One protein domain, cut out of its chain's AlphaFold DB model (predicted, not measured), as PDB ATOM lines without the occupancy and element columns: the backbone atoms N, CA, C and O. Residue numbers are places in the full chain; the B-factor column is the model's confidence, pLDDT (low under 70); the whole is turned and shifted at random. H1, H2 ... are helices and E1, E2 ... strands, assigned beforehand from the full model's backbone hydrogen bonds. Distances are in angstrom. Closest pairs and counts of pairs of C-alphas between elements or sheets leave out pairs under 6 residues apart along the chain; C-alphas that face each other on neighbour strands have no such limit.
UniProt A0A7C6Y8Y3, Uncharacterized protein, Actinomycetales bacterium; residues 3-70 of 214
ATOM      1  N   VAL A   3     -13.069  30.626  31.260       57.28
ATOM      2  CA  VAL A   3     -12.688  29.817  30.095       57.28
ATOM      3  C   VAL A   3     -12.447  28.421  30.631       57.28
ATOM      4  O   VAL A   3     -11.590  28.218  31.485       57.28
ATOM      5  N   ASN A   4     -13.283  27.493  30.201       57.62
ATOM      6  CA  ASN A   4     -13.314  26.156  30.747       57.62
ATOM      7  C   ASN A   4     -12.312  25.233  30.052       57.62
ATOM      8  O   ASN A   4     -11.673  24.412  30.692       57.62
ATOM      9  N   ARG A   5     -12.129  25.409  28.743       63.34
ATOM     10  CA  ARG A   5     -11.132  24.677  27.961       63.34
ATOM     11  C   ARG A   5     -10.465  25.615  26.966       63.34
ATOM     12  O   ARG A   5     -11.150  26.445  26.373       63.34
ATOM     13  N   GLY A   6      -9.163  25.442  26.752       68.81
ATOM     14  CA  GLY A   6      -8.371  26.287  25.859       68.81
ATOM     15  C   GLY A   6      -7.987  27.630  26.485       68.81
ATOM     16  O   GLY A   6      -8.189  27.861  27.675       68.81
ATOM     17  N   GLU A   7      -7.409  28.511  25.673       76.19
ATOM     18  CA  GLU A   7      -7.033  29.867  26.074       76.19
ATOM     19  C   GLU A   7      -7.833  30.873  25.246       76.19
ATOM     20  O   GLU A   7      -7.874  30.785  24.022       76.19
ATOM     21  N   MET A   8      -8.470  31.830  25.918       80.69
ATOM     22  CA  MET A   8      -9.186  32.938  25.287       80.69
ATOM     23  C   MET A   8      -9.048  34.168  26.168       80.69
ATOM     24  O   MET A   8      -9.051  34.056  27.401       80.69
ATOM     25  N   ASP A   9      -8.904  35.343  25.564       82.88
ATOM     26  CA  ASP A   9      -8.737  36.550  26.357       82.88
ATOM     27  C   ASP A   9     -10.067  36.997  26.995       82.88
ATOM     28  O   ASP A   9     -11.162  36.748  26.491       82.88
ATOM     29  N   CYS A  10      -9.998  37.666  28.150       77.75
ATOM     30  CA  CYS A  10     -11.206  38.072  28.874       77.75
ATOM     31  C   CYS A  10     -12.100  39.040  28.078       77.75
ATOM     32  O   CYS A  10     -13.318  39.036  28.271       77.75
ATOM     33  N   ALA A  11     -11.528  39.884  27.215       83.44
ATOM     34  CA  ALA A  11     -12.287  40.811  26.384       83.44
ATOM     35  C   ALA A  11     -12.995  40.075  25.235       83.44
ATOM     36  O   ALA A  11     -14.149  40.379  24.947       83.44
ATOM     37  N   GLU A  12     -12.351  39.074  24.640       86.56
ATOM     38  CA  GLU A  12     -12.924  38.160  23.652       86.56
ATOM     39  C   GLU A  12     -14.084  37.356  24.233       86.56
ATOM     40  O   GLU A  12     -15.159  37.324  23.632       86.56
ATOM     41  N   VAL A  13     -13.908  36.794  25.432       83.81
ATOM     42  CA  VAL A  13     -14.970  36.080  26.151       83.81
ATOM     43  C   VAL A  13     -16.153  37.008  26.439       83.81
ATOM     44  O   VAL A  13     -17.304  36.633  26.223       83.81
ATOM     45  N   THR A  14     -15.885  38.231  26.906       84.25
ATOM     46  CA  THR A  14     -16.944  39.211  27.195       84.25
ATOM     47  C   THR A  14     -17.703  39.577  25.923       84.25
ATOM     48  O   THR A  14     -18.928  39.536  25.907       84.25
ATOM     49  N   ALA A  15     -16.987  39.859  24.832       88.25
ATOM     50  CA  ALA A  15     -17.596  40.225  23.561       88.25
ATOM     51  C   ALA A  15     -18.421  39.082  22.946       88.25
ATOM     52  O   ALA A  15     -19.485  39.341  22.393       88.25
ATOM     53  N   LEU A  16     -17.959  37.832  23.067       89.50
ATOM     54  CA  LEU A  16     -18.711  36.645  22.652       89.50
ATOM     55  C   LEU A  16     -20.045  36.530  23.401       89.50
ATOM     56  O   LEU A  16     -21.093  36.331  22.789       89.50
ATOM     57  N   LEU A  17     -20.007  36.667  24.727       86.19
ATOM     58  CA  LEU A  17     -21.197  36.531  25.563       86.19
ATOM     59  C   LEU A  17     -22.163  37.705  25.397       86.19
ATOM     60  O   LEU A  17     -23.370  37.480  25.353       86.19
ATOM     61  N   ASP A  18     -21.659  38.934  25.281       87.62
ATOM     62  CA  ASP A  18     -22.488  40.115  25.026       87.62
ATOM     63  C   ASP A  18     -23.248  39.972  23.703       87.62
ATOM     64  O   ASP A  18     -24.460  40.189  23.665       87.62
ATOM     65  N   GLU A  19     -22.562  39.530  22.644       87.44
ATOM     66  CA  GLU A  19     -23.168  39.288  21.334       87.44
ATOM     67  C   GLU A  19     -24.249  38.200  21.411       87.44
ATOM     68  O   GLU A  19     -25.371  38.407  20.947       87.44
ATOM     69  N   TYR A  20     -23.961  37.083  22.086       86.31
ATOM     70  CA  TYR A  20     -24.938  36.017  22.305       86.31
ATOM     71  C   TYR A  20     -26.171  36.488  23.100       86.31
ATOM     72  O   TYR A  20     -27.311  36.212  22.718       86.31
ATOM     73  N   TYR A  21     -25.982  37.226  24.199       81.38
ATOM     74  CA  TYR A  21     -27.100  37.692  25.023       81.38
ATOM     75  C   TYR A  21     -27.932  38.781  24.344       81.38
ATOM     76  O   TYR A  21     -29.146  38.847  24.568       81.38
ATOM     77  N   ASP A  22     -27.324  39.619  23.505       84.19
ATOM     78  CA  ASP A  22     -28.059  40.621  22.735       84.19
ATOM     79  C   ASP A  22     -28.971  39.984  21.683       84.19
ATOM     80  O   ASP A  22     -30.094  40.458  21.508       84.19
ATOM     81  N   MET A  23     -28.590  38.850  21.084       78.31
ATOM     82  CA  MET A  23     -29.468  38.095  20.171       78.31
ATOM     83  C   MET A  23     -30.766  37.618  20.847       78.31
ATOM     84  O   MET A  23     -31.836  37.608  20.234       78.31
ATOM     85  N   GLY A  24     -30.702  37.266  22.136       69.69
ATOM     86  CA  GLY A  24     -31.894  36.950  22.930       69.69
ATOM     87  C   GLY A  24     -32.777  38.175  23.205       69.69
ATOM     88  O   GLY A  24     -34.000  38.056  23.301       69.69
ATOM     89  N   ARG A  25     -32.185  39.375  23.298       70.00
ATOM     90  CA  ARG A  25     -32.910  40.641  23.518       70.00
ATOM     91  C   ARG A  25     -33.577  41.175  22.256       70.00
ATOM     92  O   ARG A  25     -34.631  41.803  22.360       70.00
ATOM     93  N   THR A  26     -32.990  40.943  21.084       71.00
ATOM     94  CA  THR A  26     -33.577  41.346  19.797       71.00
ATOM     95  C   THR A  26     -34.747  40.452  19.377       71.00
ATOM     96  O   THR A  26     -35.503  40.824  18.480       71.00
ATOM     97  N   GLY A  27     -34.939  39.309  20.051       61.28
ATOM     98  CA  GLY A  27     -35.996  38.339  19.757       61.28
ATOM     99  C   GLY A  27     -35.711  37.484  18.521       61.28
ATOM    100  O   GLY A  27     -36.610  36.800  18.033       61.28
ATOM    101  N   GLU A  28     -34.480  37.537  18.011       63.44
ATOM    102  CA  GLU A  28     -34.034  36.803  16.827       63.44
ATOM    103  C   GLU A  28     -33.849  35.309  17.132       63.44
ATOM    104  O   GLU A  28     -34.161  34.460  16.298       63.44
ATOM    105  N   TYR A  29     -33.472  34.992  18.375       62.12
ATOM    106  CA  TYR A  29     -33.406  33.637  18.913       62.12
ATOM    107  C   TYR A  29     -34.100  33.571  20.279       62.12
ATOM    108  O   TYR A  29     -33.958  34.459  21.120       62.12
ATOM    109  N   GLY A  30     -34.893  32.521  20.508       56.34
ATOM    110  CA  GLY A  30     -35.522  32.284  21.808       56.34
ATOM    111  C   GLY A  30     -34.479  31.976  22.887       56.34
ATOM    112  O   GLY A  30     -33.434  31.399  22.608       56.34
ATOM    113  N   ASN A  31     -34.801  32.281  24.141       55.00
ATOM    114  CA  ASN A  31     -33.957  32.169  25.341       55.00
ATOM    115  C   ASN A  31     -33.458  30.750  25.714       55.00
ATOM    116  O   ASN A  31     -32.895  30.577  26.788       55.00
ATOM    117  N   ALA A  32     -33.686  29.740  24.872       54.88
ATOM    118  CA  ALA A  32     -33.270  28.352  25.092       54.88
ATOM    119  C   ALA A  32     -32.723  27.674  23.818       54.88
ATOM    120  O   ALA A  32     -32.657  26.447  23.754       54.88
ATOM    121  N   GLN A  33     -32.415  28.442  22.764       64.12
ATOM    122  CA  GLN A  33     -31.939  27.882  21.499       64.12
ATOM    123  C   GLN A  33     -30.412  27.852  21.410       64.12
ATOM    124  O   GLN A  33     -29.722  28.767  21.861       64.12
ATOM    125  N   ILE A  34     -29.913  26.784  20.779       71.44
ATOM    126  CA  ILE A  34     -28.538  26.690  20.290       71.44
ATOM    127  C   ILE A  34     -28.406  27.681  19.133       71.44
ATOM    128  O   ILE A  34     -29.086  27.538  18.115       71.44
ATOM    129  N   VAL A  35     -27.545  28.678  19.295       79.94
ATOM    130  CA  VAL A  35     -27.139  29.595  18.235       79.94
ATOM    131  C   VAL A  35     -25.857  29.027  17.626       79.94
ATOM    132  O   VAL A  35     -24.840  28.973  18.314       79.94
ATOM    133  N   PRO A  36     -25.902  28.543  16.374       75.56
ATOM    134  CA  PRO A  36     -24.834  27.718  15.812       75.56
ATOM    135  C   PRO A  36     -23.581  28.507  15.417       75.56
ATOM    136  O   PRO A  36     -22.551  27.886  15.175       75.56
ATOM    137  N   ASP A  37     -23.675  29.833  15.305       83.81
ATOM    138  CA  ASP A  37     -22.546  30.688  14.942       83.81
ATOM    139  C   ASP A  37     -22.656  32.056  15.628       83.81
ATOM    140  O   ASP A  37     -23.371  32.952  15.176       83.81
ATOM    141  N   VAL A  38     -21.944  32.193  16.743       85.31
ATOM    142  CA  VAL A  38     -21.598  33.467  17.371       85.31
ATOM    143  C   VAL A  38     -20.081  33.559  17.327       85.31
ATOM    144  O   VAL A  38     -19.389  32.941  18.132       85.31
ATOM    145  N   ARG A  39     -19.541  34.294  16.349       87.62
ATOM    146  CA  ARG A  39     -18.087  34.432  16.147       87.62
ATOM    147  C   ARG A  39     -17.354  33.092  15.965       87.62
ATOM    148  O   ARG A  39     -16.221  32.952  16.418       87.62
ATOM    149  N   GLY A  40     -17.984  32.114  15.318       87.12
ATOM    150  CA  GLY A  40     -17.439  30.764  15.146       87.12
ATOM    151  C   GLY A  40     -17.738  29.801  16.298       87.12
ATOM    152  O   GLY A  40     -17.421  28.621  16.177       87.12
ATOM    153  N   PHE A  41     -18.383  30.262  17.375       89.56
ATOM    154  CA  PHE A  41     -18.816  29.413  18.481       89.56
ATOM    155  C   PHE A  41     -20.274  28.988  18.317       89.56
ATOM    156  O   PHE A  41     -21.144  29.788  17.973       89.56
ATOM    157  N   SER A  42     -20.557  27.741  18.673       87.69
ATOM    158  CA  SER A  42     -21.908  27.271  18.949       87.69
ATOM    159  C   SER A  42     -22.250  27.581  20.405       87.69
ATOM    160  O   SER A  42     -21.619  27.046  21.321       87.69
ATOM    161  N   CYS A  43     -23.229  28.459  20.628       86.25
ATOM    162  CA  CYS A  43     -23.615  28.939  21.952       86.25
ATOM    163  C   CYS A  43     -25.016  28.476  22.357       86.25
ATOM    164  O   CYS A  43     -25.945  28.484  21.551       86.25
ATOM    165  N   ALA A  44     -25.205  28.125  23.625       81.94
ATOM    166  CA  ALA A  44     -26.500  27.751  24.175       81.94
ATOM    167  C   ALA A  44     -26.619  28.116  25.660       81.94
ATOM    168  O   ALA A  44     -25.745  27.793  26.468       81.94
ATOM    169  N   SER A  45     -27.751  28.711  26.027       76.75
ATOM    170  CA  SER A  45     -28.241  28.802  27.399       76.75
ATOM    171  C   SER A  45     -29.299  27.724  27.613       76.75
ATOM    172  O   SER A  45     -30.294  27.690  26.880       76.75
ATOM    173  N   PRO A  46     -29.119  26.828  28.593       68.56
ATOM    174  CA  PRO A  46     -30.163  25.891  28.964       68.56
ATOM    175  C   PRO A  46     -31.401  26.625  29.503       68.56
ATOM    176  O   PRO A  46     -31.354  27.786  29.908       68.56
ATOM    177  N   THR A  47     -32.533  25.923  29.558       67.94
ATOM    178  CA  THR A  47     -33.686  26.407  30.337       67.94
ATOM    179  C   THR A  47     -33.324  26.497  31.823       67.94
ATOM    180  O   THR A  47     -32.442  25.770  32.264       67.94
ATOM    181  N   ALA A  48     -34.036  27.308  32.617       63.66
ATOM    182  CA  ALA A  48     -33.737  27.493  34.047       63.66
ATOM    183  C   ALA A  48     -33.532  26.165  34.808       63.66
ATOM    184  O   ALA A  48     -32.509  25.981  35.458       63.66
ATOM    185  N   ARG A  49     -34.438  25.194  34.621       63.97
ATOM    186  CA  ARG A  49     -34.316  23.854  35.219       63.97
ATOM    187  C   ARG A  49     -33.082  23.101  34.715       63.97
ATOM    188  O   ARG A  49     -32.394  22.451  35.487       63.97
ATOM    189  N   SER A  50     -32.796  23.167  33.418       64.06
ATOM    190  CA  SER A  50     -31.604  22.535  32.843       64.06
ATOM    191  C   SER A  50     -30.312  23.201  33.322       64.06
ATOM    192  O   SER A  50     -29.314  22.512  33.474       64.06
ATOM    193  N   SER A  51     -30.327  24.508  33.589       65.69
ATOM    194  CA  SER A  51     -29.189  25.244  34.142       65.69
ATOM    195  C   SER A  51     -28.917  24.890  35.598       65.69
ATOM    196  O   SER A  51     -27.758  24.747  35.976       65.69
ATOM    197  N   GLU A  52     -29.970  24.709  36.396       62.56
ATOM    198  CA  GLU A  52     -29.868  24.217  37.776       62.56
ATOM    199  C   GLU A  52     -29.294  22.794  37.823       62.56
ATOM    200  O   GLU A  52     -28.405  22.511  38.625       62.56
ATOM    201  N   LEU A  53     -29.753  21.917  36.925       63.03
ATOM    202  CA  LEU A  53     -29.261  20.541  36.820       63.03
ATOM    203  C   LEU A  53     -27.827  20.472  36.287       63.03
ATOM    204  O   LEU A  53     -27.013  19.733  36.820       63.03
ATOM    205  N   ALA A  54     -27.495  21.238  35.249       62.31
ATOM    206  CA  ALA A  54     -26.179  21.190  34.613       62.31
ATOM    207  C   ALA A  54     -25.120  22.070  35.302       62.31
ATOM    208  O   ALA A  54     -23.966  22.078  34.879       62.31
ATOM    209  N   GLY A  55     -25.508  22.870  36.302       62.16
ATOM    210  CA  GLY A  55     -24.603  23.809  36.966       62.16
ATOM    211  C   GLY A  55     -24.019  24.870  36.024       62.16
ATOM    212  O   GLY A  55     -22.919  25.367  36.272       62.16
ATOM    213  N   LEU A  56     -24.715  25.206  34.929       70.00
ATOM    214  CA  LEU A  56     -24.261  26.170  33.919       70.00
ATOM    215  C   LEU A  56     -25.414  27.015  33.357       70.00
ATOM    216  O   LEU A  56     -26.511  26.530  33.095       70.00
ATOM    217  N   ALA A  57     -25.154  28.301  33.151       70.56
ATOM    218  CA  ALA A  57     -26.090  29.278  32.607       70.56
ATOM    219  C   ALA A  57     -25.937  29.418  31.085       70.56
ATOM    220  O   ALA A  57     -26.934  29.555  30.382       70.56
ATOM    221  N   THR A  58     -24.702  29.348  30.578       80.19
ATOM    222  CA  THR A  58     -24.395  29.479  29.145       80.19
ATOM    223  C   THR A  58     -23.137  28.696  28.807       80.19
ATOM    224  O   THR A  58     -22.172  28.737  29.570       80.19
ATOM    225  N   ARG A  59     -23.132  28.027  27.653       82.44
ATOM    226  CA  ARG A  59     -21.953  27.410  27.039       82.44
ATOM    227  C   ARG A  59     -21.749  27.987  25.646       82.44
ATOM    228  O   ARG A  59     -22.722  28.102  24.912       82.44
ATOM    229  N   CYS A  60     -20.504  28.263  25.283       86.31
ATOM    230  CA  CYS A  60     -20.076  28.498  23.907       86.31
ATOM    231  C   CYS A  60     -18.882  27.596  23.587       86.31
ATOM    232  O   CYS A  60     -17.973  27.479  24.410       86.31
ATOM    233  N   ASP A  61     -18.898  26.947  22.425       87.00
ATOM    234  CA  ASP A  61     -17.904  25.944  22.021       87.00
ATOM    235  C   ASP A  61     -17.584  26.062  20.523       87.00
ATOM    236  O   ASP A  61     -18.508  26.132  19.712       87.00
ATOM    237  N   ASP A  62     -16.303  26.091  20.158       88.38
ATOM    238  CA  ASP A  62     -15.837  26.087  18.758       88.38
ATOM    239  C   ASP A  62     -15.084  24.791  18.378       88.38
ATOM    240  O   ASP A  62     -14.555  24.668  17.273       88.38
ATOM    241  N   GLY A  63     -15.058  23.801  19.279       83.19
ATOM    242  CA  GLY A  63     -14.296  22.559  19.152       83.19
ATOM    243  C   GLY A  63     -12.884  22.599  19.747       83.19
ATOM    244  O   GLY A  63     -12.366  21.534  20.099       83.19
ATOM    245  N   ASP A  64     -12.293  23.782  19.937       80.81
ATOM    246  CA  ASP A  64     -10.962  23.996  20.516       80.81
ATOM    247  C   ASP A  64     -11.063  24.665  21.898       80.81
ATOM    248  O   ASP A  64     -10.551  24.131  22.892       80.81
ATOM    249  N   VAL A  65     -11.804  25.765  21.978       80.81
ATOM    250  CA  VAL A  65     -12.069  26.583  23.158       80.81
ATOM    251  C   VAL A  65     -13.504  26.381  23.639       80.81
ATOM    252  O   VAL A  65     -14.460  26.311  22.866       80.81
ATOM    253  N   GLN A  66     -13.664  26.346  24.961       80.88
ATOM    254  CA  GLN A  66     -14.968  26.281  25.603       80.88
ATOM    255  C   GLN A  66     -15.110  27.366  26.668       80.88
ATOM    256  O   GLN A  66     -14.327  27.440  27.616       80.88
ATOM    257  N   VAL A  67     -16.164  28.170  26.547       81.06
ATOM    258  CA  VAL A  67     -16.540  29.212  27.508       81.06
ATOM    259  C   VAL A  67     -17.789  28.773  28.260       81.06
ATOM    260  O   VAL A  67     -18.804  28.456  27.638       81.06
ATOM    261  N   ILE A  68     -17.738  28.798  29.597       76.50
ATOM    262  CA  ILE A  68     -18.886  28.476  30.451       76.50
ATOM    263  C   ILE A  68     -19.198  29.645  31.392       76.50
ATOM    264  O   ILE A  68     -18.345  30.161  32.125       76.50
ATOM    265  N   VAL A  69     -20.466  30.049  31.407       74.56
ATOM    266  CA  VAL A  69     -21.031  30.939  32.424       74.56
ATOM    267  C   VAL A  69     -21.707  30.074  33.474       74.56
ATOM    268  O   VAL A  69     -22.617  29.315  33.159       74.56
ATOM    269  N   ARG A  70     -21.268  30.196  34.727       64.88
ATOM    270  CA  ARG A  70     -21.811  29.453  35.870       64.88
ATOM    271  C   ARG A  70     -22.918  30.278  36.551       64.88
ATOM    272  O   ARG A  70     -22.711  31.479  36.748       64.88
TER     273      ARG A  70
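AT A GLANCE: This is residues 3 to 70 of the 214 residues of an uncharacterized protein of Actinomycetales bacterium (UniProt A0A7C6Y8Y3). A small, strongly twisted sheet of five short strands has one long helix, H1, packed slantwise over one of its faces, with no named helix on the other face. A second, short helix, H2, lies off the sheet, in the stretch between E3 and E4. The printed part has 68 residues, with two named helices and five named strands in the chain order E1 H1 E2 E3 H2 E4 E5; the sheet's order is E1 E5 E4 E3 E2, antiparallel throughout, and the class is mixed, helices and strands. The whole is compact, with a radius of gyration of the C-alphas of 11.3 A, and rounded, spanning 28 by 27 by 18 A.

HOW THE PARTS SIT: E1, residues 3 to 5, is an edge strand and the antiparallel neighbour of E5, residues 66 to 69, with N 4 and O 66 within hydrogen-bond range at 2.8 A. H1, residues 10 to 26, is on the sheet, making two layers, a helix layer on one face of a sheet, and its height over the sheet is 9.4 A. It lies over E5, over E3, residues 41 to 44, and only just over E4, residues 58 to 61, where 3 of its C-alphas fall. On the local plane it stands at 53 degrees to E3, slantwise to the strands. The closest C-alphas of H1 and E2, residues 35 to 38, are those of Tyr 20 and Val 38, 6.5 A apart. E2, the other edge strand, forms a hairpin with E3, and N 35 and O 43 are 2.8 A apart. H2, residues 48 to 54, is not on the sheet and is apart from H1. E4 is the antiparallel neighbour of E3, with N 44 and O 59 at 2.8 A, and forms a hairpin with E5, with N 69 and O 58 at 2.8 A. In H2 every O i to N i+4 pair is within hydrogen-bond range; in H1 12 of 13 are.

IN THESE COORDINATES: E1 begins at C-alpha 3, at (-12.688, 29.817, 30.095). H1 runs 24.4 A from C-alpha 10, at (-11.206, 38.072, 28.874), to C-alpha 26. E2 and E3 have four residues each, and H2 has seven. E4 measures 10.3 A and E5 10.2 A; E5 ends at C-alpha 69, at (-21.031, 30.939, 32.424).

THE WHOLE: The C-alphas farthest apart are those of Glu 7 and Gly 27, 30.8 A. The printed part has no cut and no long link; H1 to E2 is short, the others tight. The mean pLDDT of the printed part is 75.4, and residues 3 to 6, 24, 27 to 33, 46 to 55 and 70 are under 70.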